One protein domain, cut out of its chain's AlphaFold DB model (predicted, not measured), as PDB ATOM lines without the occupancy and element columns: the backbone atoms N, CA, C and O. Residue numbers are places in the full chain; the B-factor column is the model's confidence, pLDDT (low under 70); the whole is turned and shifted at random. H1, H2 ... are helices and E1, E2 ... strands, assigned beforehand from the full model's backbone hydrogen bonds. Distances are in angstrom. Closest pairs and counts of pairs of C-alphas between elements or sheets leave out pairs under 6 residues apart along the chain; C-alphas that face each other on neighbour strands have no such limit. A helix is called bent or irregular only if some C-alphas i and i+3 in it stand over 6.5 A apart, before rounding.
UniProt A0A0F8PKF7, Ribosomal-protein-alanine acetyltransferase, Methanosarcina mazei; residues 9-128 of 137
ATOM      1  N   VAL A   9     199.164 201.516 317.630       90.31
ATOM      2  CA  VAL A   9     199.796 200.638 318.621       90.31
ATOM      3  C   VAL A   9     201.306 200.849 318.602       90.31
ATOM      4  O   VAL A   9     201.932 200.889 317.544       90.31
ATOM      5  N   THR A  10     201.886 200.982 319.786       89.56
ATOM      6  CA  THR A  10     203.327 201.082 320.034       89.56
ATOM      7  C   THR A  10     203.755 199.965 320.985       89.56
ATOM      8  O   THR A  10     202.923 199.192 321.449       89.56
ATOM      9  N   GLU A  11     205.039 199.884 321.330       88.56
ATOM     10  CA  GLU A  11     205.516 198.907 322.317       88.56
ATOM     11  C   GLU A  11     204.816 199.054 323.681       88.56
ATOM     12  O   GLU A  11     204.444 198.061 324.305       88.56
ATOM     13  N   ARG A  12     204.585 200.296 324.129       88.38
ATOM     14  CA  ARG A  12     204.091 200.594 325.486       88.38
ATOM     15  C   ARG A  12     202.626 201.019 325.535       88.38
ATOM     16  O   ARG A  12     201.996 200.878 326.578       88.38
ATOM     17  N   LEU A  13     202.100 201.574 324.449       92.44
ATOM     18  CA  LEU A  13     200.792 202.228 324.417       92.44
ATOM     19  C   LEU A  13     199.962 201.800 323.212       92.44
ATOM     20  O   LEU A  13     200.491 201.682 322.105       92.44
ATOM     21  N   SER A  14     198.651 201.718 323.417       94.19
ATOM     22  CA  SER A  14     197.641 201.711 322.360       94.19
ATOM     23  C   SER A  14     196.812 202.994 322.421       94.19
ATOM     24  O   SER A  14     196.206 203.301 323.446       94.19
ATOM     25  N   LEU A  15     196.772 203.746 321.322       93.94
ATOM     26  CA  LEU A  15     195.951 204.946 321.168       93.94
ATOM     27  C   LEU A  15     194.660 204.551 320.453       93.94
ATOM     28  O   LEU A  15     194.645 204.345 319.238       93.94
ATOM     29  N   VAL A  16     193.579 204.430 321.215       95.44
ATOM     30  CA  VAL A  16     192.259 204.027 320.726       95.44
ATOM     31  C   VAL A  16     191.481 205.270 320.296       95.44
ATOM     32  O   VAL A  16     191.292 206.158 321.125       95.44
ATOM     33  N   PRO A  17     191.000 205.365 319.044       93.69
ATOM     34  CA  PRO A  17     190.221 206.511 318.589       93.69
ATOM     35  C   PRO A  17     188.988 206.718 319.465       93.69
ATOM     36  O   PRO A  17     188.169 205.810 319.634       93.69
ATOM     37  N   ALA A  18     188.839 207.920 320.007       91.50
ATOM     38  CA  ALA A  18     187.667 208.273 320.778       91.50
ATOM     39  C   ALA A  18     186.477 208.430 319.824       91.50
ATOM     40  O   ALA A  18     186.504 209.173 318.840       91.50
ATOM     41  N   THR A  19     185.425 207.668 320.095       91.44
ATOM     42  CA  THR A  19     184.190 207.683 319.310       91.44
ATOM     43  C   THR A  19     183.071 208.287 320.138       91.44
ATOM     44  O   THR A  19     183.118 208.270 321.366       91.44
ATOM     45  N   VAL A  20     182.016 208.769 319.477       91.50
ATOM     46  CA  VAL A  20     180.800 209.243 320.164       91.50
ATOM     47  C   VAL A  20     180.268 208.185 321.140       91.50
ATOM     48  O   VAL A  20     179.841 208.523 322.237       91.50
ATOM     49  N   LYS A  21     180.340 206.902 320.761       93.81
ATOM     50  CA  LYS A  21     179.944 205.779 321.616       93.81
ATOM     51  C   LYS A  21     180.782 205.718 322.898       93.81
ATOM     52  O   LYS A  21     180.212 205.566 323.969       93.81
ATOM     53  N   LEU A  22     182.105 205.850 322.784       94.94
ATOM     54  CA  LEU A  22     183.010 205.782 323.933       94.94
ATOM     55  C   LEU A  22     182.804 206.951 324.902       94.94
ATOM     56  O   LEU A  22     182.698 206.699 326.092       94.94
ATOM     57  N   TYR A  23     182.639 208.183 324.413       93.50
ATOM     58  CA  TYR A  23     182.357 209.324 325.296       93.50
ATOM     59  C   TYR A  23     181.004 209.215 326.011       93.50
ATOM     60  O   TYR A  23     180.899 209.560 327.183       93.50
ATOM     61  N   LEU A  24     179.961 208.713 325.338       95.12
ATOM     62  CA  LEU A  24     178.671 208.469 325.998       95.12
ATOM     63  C   LEU A  24     178.787 207.407 327.100       95.12
ATOM     64  O   LEU A  24     178.145 207.529 328.139       95.12
ATOM     65  N   MET A  25     179.599 206.370 326.879       96.56
ATOM     66  CA  MET A  25     179.882 205.359 327.899       96.56
ATOM     67  C   MET A  25     180.712 205.940 329.045       96.56
ATOM     68  O   MET A  25     180.397 205.685 330.198       96.56
ATOM     69  N   GLU A  26     181.724 206.755 328.755       94.94
ATOM     70  CA  GLU A  26     182.514 207.448 329.777       94.94
ATOM     71  C   GLU A  26     181.632 208.303 330.703       94.94
ATOM     72  O   GLU A  26     181.805 208.254 331.919       94.94
ATOM     73  N   LEU A  27     180.648 209.016 330.142       93.81
ATOM     74  CA  LEU A  27     179.717 209.860 330.897       93.81
ATOM     75  C   LEU A  27     178.700 209.085 331.743       93.81
ATOM     76  O   LEU A  27     178.287 209.570 332.796       93.81
ATOM     77  N   HIS A  28     178.225 207.935 331.262       95.88
ATOM     78  CA  HIS A  28     176.994 207.333 331.794       95.88
ATOM     79  C   HIS A  28     177.118 205.862 332.206       95.88
ATOM     80  O   HIS A  28     176.281 205.379 332.963       95.88
ATOM     81  N   ASP A  29     178.126 205.135 331.721       96.56
ATOM     82  CA  ASP A  29     178.277 203.692 331.935       96.56
ATOM     83  C   ASP A  29     179.757 203.279 331.931       96.56
ATOM     84  O   ASP A  29     180.315 202.770 330.950       96.56
ATOM     85  N   ARG A  30     180.410 203.502 333.075       95.12
ATOM     86  CA  ARG A  30     181.824 203.170 333.278       95.12
ATOM     87  C   ARG A  30     182.139 201.678 333.060       95.12
ATOM     88  O   ARG A  30     183.153 201.396 332.414       95.12
ATOM     89  N   PRO A  31     181.336 200.705 333.538       96.88
ATOM     90  CA  PRO A  31     181.566 199.294 333.220       96.88
ATOM     91  C   PRO A  31     181.533 198.992 331.715       96.88
ATOM     92  O   PRO A  31     182.407 198.273 331.210       96.88
ATOM     93  N   ALA A  32     180.575 199.560 330.972       97.44
ATOM     94  CA  ALA A  32     180.532 199.399 329.521       97.44
ATOM     95  C   ALA A  32     181.709 200.097 328.831       97.44
ATOM     96  O   ALA A  32     182.247 199.549 327.865       97.44
ATOM     97  N   PHE A  33     182.144 201.255 329.335       97.81
ATOM     98  CA  PHE A  33     183.323 201.969 328.850       97.81
ATOM     99  C   PHE A  33     184.588 201.110 328.967       97.81
ATOM    100  O   PHE A  33     185.259 200.866 327.963       97.81
ATOM    101  N   ALA A  34     184.852 200.557 330.156       97.31
ATOM    102  CA  ALA A  34     185.980 199.657 330.405       97.31
ATOM    103  C   ALA A  34     185.941 198.419 329.490       97.31
ATOM    104  O   ALA A  34     186.937 198.064 328.855       97.31
ATOM    105  N   SER A  35     184.759 197.812 329.354       97.25
ATOM    106  CA  SER A  35     184.551 196.636 328.503       97.25
ATOM    107  C   SER A  35     184.771 196.938 327.017       97.25
ATOM    108  O   SER A  35     185.376 196.137 326.313       97.25
ATOM    109  N   ASN A  36     184.320 198.100 326.522       96.88
ATOM    110  CA  ASN A  36     184.499 198.492 325.116       96.88
ATOM    111  C   ASN A  36     185.946 198.881 324.794       96.88
ATOM    112  O   ASN A  36     186.382 198.674 323.663       96.88
ATOM    113  N   LEU A  37     186.685 199.423 325.765       96.31
ATOM    114  CA  LEU A  37     188.123 199.657 325.632       96.31
ATOM    115  C   LEU A  37     188.952 198.376 325.794       96.31
ATOM    116  O   LEU A  37     190.129 198.384 325.441       96.31
ATOM    117  N   ASN A  38     188.359 197.295 326.318       96.19
ATOM    118  CA  ASN A  38     189.072 196.098 326.766       96.19
ATOM    119  C   ASN A  38     190.252 196.456 327.691       96.19
ATOM    120  O   ASN A  38     191.383 196.003 327.504       96.19
ATOM    121  N   ALA A  39     189.988 197.338 328.654       97.12
ATOM    122  CA  ALA A  39     191.000 197.930 329.516       97.12
ATOM    123  C   ALA A  39     190.483 198.092 330.947       97.12
ATOM    124  O   ALA A  39     189.285 198.258 331.186       97.12
ATOM    125  N   ARG A  40     191.408 198.112 331.907       97.25
ATOM    126  CA  ARG A  40     191.115 198.566 333.266       97.25
ATOM    127  C   ARG A  40     190.989 200.089 333.262       97.25
ATOM    128  O   ARG A  40     191.891 200.778 332.791       97.25
ATOM    129  N   VAL A  41     189.905 200.601 333.836       97.31
ATOM    130  CA  VAL A  41     189.687 202.037 334.058       97.31
ATOM    131  C   VAL A  41     189.941 202.324 335.546       97.31
ATOM    132  O   VAL A  41     189.141 201.871 336.368       97.31
ATOM    133  N   PRO A  42     191.060 202.984 335.917       95.62
ATOM    134  CA  PRO A  42     191.389 203.315 337.315       95.62
ATOM    135  C   PRO A  42     190.297 204.162 337.963       95.62
ATOM    136  O   PRO A  42     189.636 204.887 337.236       95.62
ATOM    137  N   GLU A  43     190.081 204.090 339.277       93.94
ATOM    138  CA  GLU A  43     189.020 204.848 339.975       93.94
ATOM    139  C   GLU A  43     189.166 206.365 339.785       93.94
ATOM    140  O   GLU A  43     188.175 207.059 339.580       93.94
ATOM    141  N   GLU A  44     190.407 206.832 339.703       91.81
ATOM    142  CA  GLU A  44     190.819 208.219 339.496       91.81
ATOM    143  C   GLU A  44     190.465 208.752 338.101       91.81
ATOM    144  O   GLU A  44     190.648 209.931 337.824       91.81
ATOM    145  N   TRP A  45     190.005 207.894 337.186       92.81
ATOM    146  CA  TRP A  45     189.532 208.329 335.877       92.81
ATOM    147  C   TRP A  45     188.128 208.958 335.963       92.81
ATOM    148  O   TRP A  45     187.234 208.335 336.548       92.81
ATOM    149  N   PRO A  46     187.853 210.074 335.266       90.75
ATOM    150  CA  PRO A  46     188.768 210.821 334.400       90.75
ATOM    151  C   PRO A  46     189.690 211.761 335.199       90.75
ATOM    152  O   PRO A  46     189.356 212.099 336.329       90.75
ATOM    153  N   PRO A  47     190.825 212.215 334.628       82.44
ATOM    154  CA  PRO A  47     191.659 213.227 335.277       82.44
ATOM    155  C   PRO A  47     190.826 214.457 335.674       82.44
ATOM    156  O   PRO A  47     189.991 214.873 334.873       82.44
ATOM    157  N   ASP A  48     191.101 215.070 336.833       76.69
ATOM    158  CA  ASP A  48     190.289 216.123 337.496       76.69
ATOM    159  C   ASP A  48     189.789 217.270 336.598       76.69
ATOM    160  O   ASP A  48     188.820 217.961 336.898       76.69
ATOM    161  N   GLN A  49     190.480 217.504 335.494       71.50
ATOM    162  CA  GLN A  49     190.251 218.613 334.576       71.50
ATOM    163  C   GLN A  49     189.274 218.266 333.453       71.50
ATOM    164  O   GLN A  49     188.833 219.140 332.708       71.50
ATOM    165  N   ILE A  50     188.961 216.983 333.308       80.25
ATOM    166  CA  ILE A  50     187.984 216.466 332.366       80.25
ATOM    167  C   ILE A  50     186.678 216.293 333.137       80.25
ATOM    168  O   ILE A  50     186.387 215.237 333.697       80.25
ATOM    169  N   THR A  51     185.899 217.369 333.186       84.06
ATOM    170  CA  THR A  51     184.567 217.351 333.793       84.06
ATOM    171  C   THR A  51     183.527 216.789 332.810       84.06
ATOM    172  O   THR A  51     183.786 216.727 331.599       84.06
ATOM    173  N   PRO A  52     182.330 216.390 333.277       87.00
ATOM    174  CA  PRO A  52     181.244 215.982 332.388       87.00
ATOM    175  C   PRO A  52     180.915 217.027 331.311       87.00
ATOM    176  O   PRO A  52     180.736 216.669 330.149       87.00
ATOM    177  N   GLU A  53     180.934 218.317 331.657       83.75
ATOM    178  CA  GLU A  53     180.669 219.423 330.728       83.75
ATOM    179  C   GLU A  53     181.717 219.487 329.609       83.75
ATOM    180  O   GLU A  53     181.379 219.696 328.443       83.75
ATOM    181  N   VAL A  54     182.988 219.242 329.945       82.75
ATOM    182  CA  VAL A  54     184.076 219.160 328.961       82.75
ATOM    183  C   VAL A  54     183.826 218.002 327.992       82.75
ATOM    184  O   VAL A  54     183.955 218.163 326.776       82.75
ATOM    185  N   ILE A  55     183.424 216.832 328.498       86.06
ATOM    186  CA  ILE A  55     183.118 215.669 327.654       86.06
ATOM    187  C   ILE A  55     181.909 215.944 326.742       86.06
ATOM    188  O   ILE A  55     181.939 215.607 325.552       86.06
ATOM    189  N   GLU A  56     180.859 216.581 327.260       86.06
ATOM    190  CA  GLU A  56     179.685 216.992 326.481       86.06
ATOM    191  C   GLU A  56     180.049 217.980 325.363       86.06
ATOM    192  O   GLU A  56     179.567 217.847 324.232       86.06
ATOM    193  N   GLU A  57     180.962 218.916 325.629       82.69
ATOM    194  CA  GLU A  57     181.479 219.834 324.618       82.69
ATOM    195  C   GLU A  57     182.203 219.081 323.487       82.69
ATOM    196  O   GLU A  57     181.923 219.302 322.299       82.69
ATOM    197  N   PHE A  58     183.089 218.135 323.827       81.50
ATOM    198  CA  PHE A  58     183.766 217.287 322.839       81.50
ATOM    199  C   PHE A  58     182.773 216.450 322.021       81.50
ATOM    200  O   PHE A  58     182.918 216.338 320.798       81.50
ATOM    201  N   LEU A  59     181.732 215.905 322.657       85.19
ATOM    202  CA  LEU A  59     180.641 215.200 321.981       85.19
ATOM    203  C   LEU A  59     179.908 216.100 320.981       85.19
ATOM    204  O   LEU A  59     179.640 215.664 319.855       85.19
ATOM    205  N   GLY A  60     179.611 217.343 321.365       84.06
ATOM    206  CA  GLY A  60     179.019 218.350 320.487       84.06
ATOM    207  C   GLY A  60     179.890 218.599 319.256       84.06
ATOM    208  O   GLY A  60     179.422 218.460 318.122       84.06
ATOM    209  N   ARG A  61     181.188 218.855 319.469       79.31
ATOM    210  CA  ARG A  61     182.171 219.088 318.396       79.31
ATOM    211  C   ARG A  61     182.298 217.884 317.458       79.31
ATOM    212  O   ARG A  61     182.287 218.059 316.239       79.31
ATOM    213  N   MET A  62     182.344 216.659 317.984       78.69
ATOM    214  CA  MET A  62     182.471 215.443 317.168       78.69
ATOM    215  C   MET A  62     181.253 215.127 316.296       78.69
ATOM    216  O   MET A  62     181.395 214.422 315.295       78.69
ATOM    217  N   ARG A  63     180.063 215.612 316.669       82.06
ATOM    218  CA  ARG A  63     178.828 215.426 315.891       82.06
ATOM    219  C   ARG A  63     178.684 216.432 314.747       82.06
ATOM    220  O   ARG A  63     177.812 216.252 313.896       82.06
ATOM    221  N   THR A  64     179.519 217.470 314.700       80.25
ATOM    222  CA  THR A  64     179.514 218.437 313.597       80.25
ATOM    223  C   THR A  64     180.049 217.810 312.303       80.25
ATOM    224  O   THR A  64     180.915 216.935 312.322       80.25
ATOM    225  N   LYS A  65     179.513 218.236 311.149       63.88
ATOM    226  CA  LYS A  65     179.919 217.710 309.831       63.88
ATOM    227  C   LYS A  65     181.317 218.165 309.398       63.88
ATOM    228  O   LYS A  65     181.950 217.459 308.621       63.88
ATOM    229  N   ASP A  66     181.794 219.300 309.905       66.31
ATOM    230  CA  ASP A  66     183.124 219.858 309.621       66.31
ATOM    231  C   ASP A  66     184.137 219.434 310.697       66.31
ATOM    232  O   ASP A  66     184.823 220.250 311.313       66.31
ATOM    233  N   ARG A  67     184.156 218.134 311.015       65.94
ATOM    234  CA  ARG A  67     184.932 217.600 312.134       65.94
ATOM    235  C   ARG A  67     186.432 217.793 311.881       65.94
ATOM    236  O   ARG A  67     187.069 216.966 311.238       65.94
ATOM    237  N   LYS A  68     186.993 218.846 312.475       81.94
ATOM    238  CA  LYS A  68     188.435 219.138 312.522       81.94
ATOM    239  C   LYS A  68     189.097 218.630 313.804       81.94
ATOM    240  O   LYS A  68     190.196 219.054 314.135       81.94
ATOM    241  N   ILE A  69     188.422 217.753 314.544       83.31
ATOM    242  CA  ILE A  69     188.899 217.222 315.819       83.31
ATOM    243  C   ILE A  69     189.117 215.710 315.753       83.31
ATOM    244  O   ILE A  69     188.270 214.947 315.265       83.31
ATOM    245  N   TRP A  70     190.256 215.279 316.284       87.50
ATOM    246  CA  TRP A  70     190.610 213.879 316.476       87.50
ATOM    247  C   TRP A  70     191.071 213.689 317.905       87.50
ATOM    248  O   TRP A  70     191.979 214.380 318.351       87.50
ATOM    249  N   SER A  71     190.460 212.746 318.608       89.50
ATOM    250  CA  SER A  71     190.814 212.401 319.977       89.50
ATOM    251  C   SER A  71     191.010 210.898 320.126       89.50
ATOM    252  O   SER A  71     190.503 210.098 319.335       89.50
ATOM    253  N   PHE A  72     191.796 210.527 321.130       93.19
ATOM    254  CA  PHE A  72     192.233 209.173 321.420       93.19
ATOM    255  C   PHE A  72     192.276 208.951 322.933       93.19
ATOM    256  O   PHE A  72     192.676 209.844 323.679       93.19
ATOM    257  N   TYR A  73     191.932 207.742 323.364       95.25
ATOM    258  CA  TYR A  73     192.226 207.223 324.697       95.25
ATOM    259  C   TYR A  73     193.542 206.449 324.661       95.25
ATOM    260  O   TYR A  73     193.822 205.740 323.694       95.25
ATOM    261  N   TRP A  74     194.366 206.597 325.691       95.00
ATOM    262  CA  TRP A  74     195.706 206.022 325.755       95.00
ATOM    263  C   TRP A  74     195.724 204.880 326.760       95.00
ATOM    264  O   TRP A  74     195.509 205.078 327.959       95.00
ATOM    265  N   LEU A  75     195.982 203.679 326.255       96.00
ATOM    266  CA  LEU A  75     196.010 202.454 327.035       96.00
ATOM    267  C   LEU A  75     197.457 202.001 327.235       96.00
ATOM    268  O   LEU A  75     198.148 201.709 326.260       96.00
ATOM    269  N   LEU A  76     197.910 201.925 328.485       94.75
ATOM    270  CA  LEU A  76     199.228 201.425 328.869       94.75
ATOM    271  C   LEU A  76     199.236 199.904 328.913       94.75
ATOM    272  O   LEU A  76     198.495 199.300 329.691       94.75
ATOM    273  N   HIS A  77     200.097 199.297 328.099       94.31
ATOM    274  CA  HIS A  77     200.287 197.854 328.074       94.31
ATOM    275  C   HIS A  77     200.789 197.352 329.427       94.31
ATOM    276  O   HIS A  77     201.692 197.933 330.027       94.31
ATOM    277  N   GLN A  78     200.203 196.249 329.881       92.56
ATOM    278  CA  GLN A  78     200.637 195.530 331.070       92.56
ATOM    279  C   GLN A  78     201.282 194.205 330.672       92.56
ATOM    280  O   GLN A  78     201.192 193.757 329.525       92.56
ATOM    281  N   LYS A  79     201.953 193.563 331.628       89.75
ATOM    282  CA  LYS A  79     202.446 192.203 331.420       89.75
ATOM    283  C   LYS A  79     201.256 191.248 331.384       89.75
ATOM    284  O   LYS A  79     200.402 191.280 332.263       89.75
ATOM    285  N   SER A  80     201.233 190.366 330.389       84.06
ATOM    286  CA  SER A  80     200.235 189.295 330.316       84.06
ATOM    287  C   SER A  80     200.207 188.501 331.633       84.06
ATOM    288  O   SER A  80     201.282 188.147 332.127       84.06
ATOM    289  N   PRO A  81     199.024 188.180 332.193       90.25
ATOM    290  CA  PRO A  81     197.688 188.243 331.578       90.25
ATOM    291  C   PRO A  81     196.887 189.528 331.866       90.25
ATOM    292  O   PRO A  81     195.677 189.550 331.646       90.25
ATOM    293  N   GLU A  82     197.510 190.576 332.398       94.00
ATOM    294  CA  GLU A  82     196.785 191.776 332.815       94.00
ATOM    295  C   GLU A  82     196.250 192.584 331.625       94.00
ATOM    296  O   GLU A  82     196.898 192.710 330.582       94.00
ATOM    297  N   LEU A  83     195.055 193.158 331.799       95.25
ATOM    298  CA  LEU A  83     194.484 194.093 330.832       95.25
ATOM    299  C   LEU A  83     195.297 195.394 330.806       95.25
ATOM    300  O   LEU A  83     195.793 195.828 331.850       95.25
ATOM    301  N   PRO A  84     195.386 196.070 329.646       96.38
ATOM    302  CA  PRO A  84     195.977 197.394 329.594       96.38
ATOM    303  C   PRO A  84     195.187 198.375 330.471       96.38
ATOM    304  O   PRO A  84     193.999 198.187 330.742       96.38
ATOM    305  N   VAL A  85     195.850 199.435 330.918       97.00
ATOM    306  CA  VAL A  85     195.271 200.431 331.830       97.00
ATOM    307  C   VAL A  85     194.983 201.712 331.061       97.00
ATOM    308  O   VAL A  85     195.856 202.200 330.349       97.00
ATOM    309  N   LEU A  86     193.786 202.276 331.209       97.25
ATOM    310  CA  LEU A  86     193.485 203.613 330.702       97.25
ATOM    311  C   LEU A  86     194.211 204.655 331.553       97.25
ATOM    312  O   LEU A  86     193.943 204.774 332.747       97.25
ATOM    313  N   ILE A  87     195.131 205.394 330.937       94.62
ATOM    314  CA  ILE A  87     196.002 206.329 331.662       94.62
ATOM    315  C   ILE A  87     195.874 207.773 331.195       94.62
ATOM    316  O   ILE A  87     196.329 208.677 331.888       94.62
ATOM    317  N   GLY A  88     195.284 208.010 330.027       92.06
ATOM    318  CA  GLY A  88     195.187 209.349 329.469       92.06
ATOM    319  C   GLY A  88     194.254 209.424 328.277       92.06
ATOM    320  O   GLY A  88     193.807 208.413 327.732       92.06
ATOM    321  N   SER A  89     193.969 210.648 327.871       91.75
ATOM    322  CA  SER A  89     193.284 210.959 326.628       91.75
ATOM    323  C   SER A  89     193.903 212.207 326.021       91.75
ATOM    324  O   SER A  89     194.511 213.031 326.703       91.75
ATOM    325  N   GLY A  90     193.788 212.342 324.711       88.44
ATOM    326  CA  GLY A  90     194.318 213.504 324.028       88.44
ATOM    327  C   GLY A  90     193.981 213.505 322.558       88.44
ATOM    328  O   GLY A  90     193.421 212.550 322.021       88.44
ATOM    329  N   GLY A  91     194.306 214.598 321.897       87.00
ATOM    330  CA  GLY A  91     193.892 214.816 320.534       87.00
ATOM    331  C   GLY A  91     194.435 216.100 319.954       87.00
ATOM    332  O   GLY A  91     195.222 216.812 320.578       87.00
ATOM    333  N   PHE A  92     193.984 216.381 318.743       87.06
ATOM    334  CA  PHE A  92     194.300 217.610 318.050       87.06
ATOM    335  C   PHE A  92     193.075 218.189 317.347       87.06
ATOM    336  O   PHE A  92     192.210 217.461 316.846       87.06
ATOM    337  N   LEU A  93     193.030 219.516 317.320       84.06
ATOM    338  CA  LEU A  93     192.106 220.328 316.547       84.06
ATOM    339  C   LEU A  93     192.881 220.967 315.392       84.06
ATOM    340  O   LEU A  93     193.913 221.596 315.607       84.06
ATOM    341  N   ALA A  94     192.388 220.810 314.168       85.81
ATOM    342  CA  ALA A  94     192.932 221.486 313.001       85.81
ATOM    343  C   ALA A  94     192.222 222.821 312.755       85.81
ATOM    344  O   ALA A  94     190.994 222.895 312.723       85.81
ATOM    345  N   HIS A  95     192.999 223.872 312.525       82.44
ATOM    346  CA  HIS A  95     192.496 225.182 312.128       82.44
ATOM    347  C   HIS A  95     192.600 225.370 310.611       82.44
ATOM    348  O   HIS A  95     193.429 224.765 309.934       82.44
ATOM    349  N   GLU A  96     191.781 226.267 310.064       83.88
ATOM    350  CA  GLU A  96     191.749 226.556 308.619       83.88
ATOM    351  C   GLU A  96     193.047 227.167 308.092       83.88
ATOM    352  O   GLU A  96     193.392 226.997 306.927       83.88
ATOM    353  N   ASN A  97     193.803 227.833 308.963       83.56
ATOM    354  CA  ASN A  97     195.115 228.391 308.644       83.56
ATOM    355  C   ASN A  97     196.236 227.328 308.594       83.56
ATOM    356  O   ASN A  97     197.408 227.691 308.526       83.56
ATOM    357  N   GLY A  98     195.895 226.037 308.676       82.50
ATOM    358  CA  GLY A  98     196.842 224.922 308.630       82.50
ATOM    359  C   GLY A  98     197.574 224.641 309.945       82.50
ATOM    360  O   GLY A  98     198.478 223.808 309.961       82.50
ATOM    361  N   THR A  99     197.214 225.309 311.046       83.62
ATOM    362  CA  THR A  99     197.789 225.019 312.371       83.62
ATOM    363  C   THR A  99     197.019 223.919 313.096       83.62
ATOM    364  O   THR A  99     195.835 223.698 312.835       83.62
ATOM    365  N   LEU A 100     197.706 223.230 314.011       84.75
ATOM    366  CA  LEU A 100     197.115 222.234 314.897       84.75
ATOM    367  C   LEU A 100     197.250 222.693 316.350       84.75
ATOM    368  O   LEU A 100     198.328 223.097 316.795       84.75
ATOM    369  N   GLU A 101     196.163 222.588 317.092       82.38
ATOM    370  CA  GLU A 101     196.139 222.715 318.543       82.38
ATOM    371  C   GLU A 101     196.092 221.310 319.144       82.38
ATOM    372  O   GLU A 101     195.296 220.482 318.706       82.38
ATOM    373  N   ILE A 102     196.966 221.019 320.109       82.94
ATOM    374  CA  ILE A 102     197.072 219.702 320.749       82.94
ATOM    375  C   ILE A 102     196.660 219.852 322.206       82.94
ATOM    376  O   ILE A 102     197.201 220.705 322.903       82.94
ATOM    377  N   GLY A 103     195.754 218.986 322.657       82.31
ATOM    378  CA  GLY A 103     195.351 218.882 324.055       82.31
ATOM    379  C   GLY A 103     195.449 217.442 324.533       82.31
ATOM    380  O   GLY A 103     195.066 216.518 323.814       82.31
ATOM    381  N   TYR A 104     195.976 217.236 325.737       86.25
ATOM    382  CA  TYR A 104     196.035 215.921 326.367       86.25
ATOM    383  C   TYR A 104     195.966 216.028 327.890       86.25
ATOM    384  O   TYR A 104     196.293 217.062 328.477       86.25
ATOM    385  N   SER A 105     195.548 214.935 328.518       85.88
ATOM    386  CA  SER A 105     195.536 214.757 329.962       85.88
ATOM    387  C   SER A 105     195.925 213.322 330.307       85.88
ATOM    388  O   SER A 105     195.498 212.373 329.646       85.88
ATOM    389  N   VAL A 106     196.773 213.167 331.321       87.81
ATOM    390  CA  VAL A 106     197.286 211.880 331.803       87.81
ATOM    391  C   VAL A 106     197.127 211.850 333.317       87.81
ATOM    392  O   VAL A 106     197.463 212.829 333.992       87.81
ATOM    393  N   LEU A 107     196.638 210.724 333.838       87.75
ATOM    394  CA  LEU A 107     196.518 210.482 335.273       87.75
ATOM    395  C   LEU A 107     197.873 210.725 335.972       87.75
ATOM    396  O   LEU A 107     198.897 210.274 335.446       87.75
ATOM    397  N   PRO A 108     197.904 211.402 337.137       84.88
ATOM    398  CA  PRO A 108     199.143 211.831 337.799       84.88
ATOM    399  C   PRO A 108     200.213 210.738 337.924       84.88
ATOM    400  O   PRO A 108     201.366 210.954 337.550       84.88
ATOM    401  N   ASP A 109     199.811 209.530 338.323       84.69
ATOM    402  CA  ASP A 109     200.709 208.384 338.534       84.69
ATOM    403  C   ASP A 109     201.432 207.903 337.258       84.69
ATOM    404  O   ASP A 109     202.424 207.166 337.323       84.69
ATOM    405  N   TYR A 110     200.981 208.340 336.079       82.69
ATOM    406  CA  TYR A 110     201.477 207.895 334.773       82.69
ATOM    407  C   TYR A 110     202.161 209.009 333.958       82.69
ATOM    408  O   TYR A 110     202.649 208.753 332.850       82.69
ATOM    409  N   GLN A 111     202.270 210.233 334.491       73.56
ATOM    410  CA  GLN A 111     202.842 211.386 333.775       73.56
ATOM    411  C   GLN A 111     204.329 211.208 333.413       73.56
ATOM    412  O   GLN A 111     204.747 211.595 332.328       73.56
ATOM    413  N   ASN A 112     205.123 210.532 334.252       63.75
ATOM    414  CA  ASN A 112     206.543 210.250 333.973       63.75
ATOM    415  C   ASN A 112     206.781 208.951 333.182       63.75
ATOM    416  O   ASN A 112     207.923 208.588 332.901       63.75
ATOM    417  N   GLN A 113     205.715 208.224 332.842       57.53
ATOM    418  CA  GLN A 113     205.792 206.927 332.162       57.53
ATOM    419  C   GLN A 113     205.443 207.030 330.667       57.53
ATOM    420  O   GLN A 113     205.691 206.098 329.902       57.53
ATOM    421  N   THR A 114     204.903 208.177 330.238       50.19
ATOM    422  CA  THR A 114     204.341 208.394 328.896       50.19
ATOM    423  C   THR A 114     205.213 209.242 327.963       50.19
ATOM    424  O   THR A 114     205.118 209.063 326.751       50.19
ATOM    425  N   ALA A 115     206.130 210.075 328.478       46.31
ATOM    426  CA  ALA A 115     207.141 210.801 327.695       46.31
ATOM    427  C   ALA A 115     208.330 211.242 328.579       46.31
ATOM    428  O   ALA A 115     208.165 211.465 329.774       46.31
ATOM    429  N   GLY A 116     209.536 211.340 328.002       38.56
ATOM    430  CA  GLY A 116     210.749 211.793 328.697       38.56
ATOM    431  C   GLY A 116     210.589 213.202 329.275       38.56
ATOM    432  O   GLY A 116     210.034 214.079 328.620       38.56
ATOM    433  N   GLY A 117     211.053 213.390 330.511       34.75
ATOM    434  CA  GLY A 117     210.794 214.576 331.324       34.75
ATOM    435  C   GLY A 117     211.080 215.909 330.629       34.75
ATOM    436  O   GLY A 117     212.225 216.227 330.319       34.75
ATOM    437  N   HIS A 118     210.037 216.726 330.489       31.30
ATOM    438  CA  HIS A 118     210.161 218.179 330.426       31.30
ATOM    439  C   HIS A 118     209.257 218.791 331.520       31.30
ATOM    440  O   HIS A 118     208.049 218.556 331.512       31.30
ATOM    441  N   PRO A 119     209.807 219.562 332.478       33.09
ATOM    442  CA  PRO A 119     209.149 219.915 333.745       33.09
ATOM    443  C   PRO A 119     208.170 221.107 333.682       33.09
ATOM    444  O   PRO A 119     208.141 221.925 334.597       33.09
ATOM    445  N   THR A 120     207.356 221.243 332.633       35.12
ATOM    446  CA  THR A 120     206.428 222.392 332.499       35.12
ATOM    447  C   THR A 120     204.949 222.075 332.728       35.12
ATOM    448  O   THR A 120     204.131 222.986 332.666       35.12
ATOM    449  N   LEU A 121     204.575 220.836 333.056       41.09
ATOM    450  CA  LEU A 121     203.186 220.505 333.391       41.09
ATOM    451  C   LEU A 121     202.929 220.709 334.887       41.09
ATOM    452  O   LEU A 121     203.175 219.807 335.684       41.09
ATOM    453  N   LYS A 122     202.438 221.891 335.272       29.88
ATOM    454  CA  LYS A 122     201.823 222.086 336.597       29.88
ATOM    455  C   LYS A 122     200.308 222.215 336.574       29.88
ATOM    456  O   LYS A 122     199.695 221.863 337.568       29.88
ATOM    457  N   ASP A 123     199.709 222.569 335.445       34.53
ATOM    458  CA  ASP A 123     198.261 222.701 335.331       34.53
ATOM    459  C   ASP A 123     197.858 222.007 334.029       34.53
ATOM    460  O   ASP A 123     198.110 222.505 332.934       34.53
ATOM    461  N   GLY A 124     197.373 220.768 334.136       36.25
ATOM    462  CA  GLY A 124     196.993 219.967 332.974       36.25
ATOM    463  C   GLY A 124     195.821 220.577 332.182       36.25
ATOM    464  O   GLY A 124     195.227 221.581 332.566       36.25
ATOM    465  N   VAL A 125     195.498 219.957 331.053       34.88
ATOM    466  CA  VAL A 125     194.824 220.597 329.915       34.88
ATOM    467  C   VAL A 125     195.657 221.770 329.404       34.88
ATOM    468  O   VAL A 125     195.319 222.944 329.525       34.88
ATOM    469  N   CYS A 126     196.773 221.435 328.757       38.62
ATOM    470  CA  CYS A 126     197.380 222.367 327.822       38.62
ATOM    471  C   CYS A 126     196.477 222.462 326.587       38.62
ATOM    472  O   CYS A 126     196.564 221.625 325.697       38.62
ATOM    473  N   PHE A 127     195.659 223.505 326.506       38.66
ATOM    474  CA  PHE A 127     195.435 224.173 325.226       38.66
ATOM    475  C   PHE A 127     196.664 225.060 325.006       38.66
ATOM    476  O   PHE A 127     196.692 226.236 325.367       38.66
ATOM    477  N   GLY A 128     197.769 224.441 324.579       34.34
ATOM    478  CA  GLY A 128     198.973 225.194 324.243       34.34
ATOM    479  C   GLY A 128     198.678 226.114 323.052       34.34
ATOM    480  O   GLY A 128     197.843 225.757 322.219       34.34
TER     481      GLY A 128
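What this domain is: This is residues 9 to 128 of the 137 residues of the protein "Ribosomal-protein-alanine acetyltransferase" of Methanosarcina mazei (UniProt A0A0F8PKF7). A twisted wall of four antiparallel strands, E1 E2 E3 E4 in that order across it, has a row of three helices, H2, H1 and H3, side by side on one side of it. The short helix H4 lies across the sheet from that row, and residues 115 to 120, after H4, stick out. The printed part has 120 residues, with four named helices and four named strands in the order E1 H1 H2 H3 E2 E3 E4 H4, and its class is mixed. It is compact, with a radius of gyration of the C-alphas of 14.5 A, and its C-alphas span 45 by 35 by 26 A.

Where its parts are: E1, residues 13 to 17, begins at C-alpha 13 (200.792, 202.228, 324.417). H1 is residues 20 to 28 and H2 residues 30 to 37. H3, residues 52 to 63, is 16.7 A long and begins at C-alpha 52 (181.244, 215.982, 332.388). E2 is residues 69 to 76, 22.9 A; E3 residues 85 to 94, 28.3 A; E4 residues 100 to 106, 19.8 A. H4, residues 108 to 114, ends at C-alpha 114 (204.341, 208.394, 328.896); it is irregular, with C-alphas 109 and 112 7.6 A apart.

How they stand to each other: E1 and E4 are the edge strands. E1 and E2 are antiparallel at 147 degrees, with N 14 and O 75 2.9 A apart, within hydrogen-bond range. E2 and E3 form a hairpin, with N 72 and O 90 at 2.7 A. E3 and E4 form another, with N 91 and O 103 at 2.8 A. E2, E3 and E4 are a meander, each strand the antiparallel neighbour of the one before. H1 and H2, a helical hairpin, touch at the C-alphas of Met 25 and Phe 33, 4.9 A, opposite ways at a shallow tilt of 27 degrees. H1 touches H3 at the C-alphas of Val 20 and Leu 59, 6.2 A, opposite ways at a shallow tilt of 18 degrees. H2 only grazes the sheet with residues 34 to 37, and H3 with residues 58 to 62; H1 is not on it. H4 is on the sheet at a height of 8.2 A, over none of the strands, but only just: 2 of its C-alphas fall on E3. In H1, H2 and H3 every O i to N i+4 pair is within hydrogen-bond range; H4 has 1 of 3, and 2 of 4 O i to N i+3 pairs.

The domain as a whole: The C-alphas farthest apart, Pro 81 and Asn 97, are 46.3 A apart. The printed part has no cut. The link from H2 to H3, 14 residues, is long. Mean pLDDT of the printed part is 81.8; residues 65 to 67 and 112 to 128 are under 70.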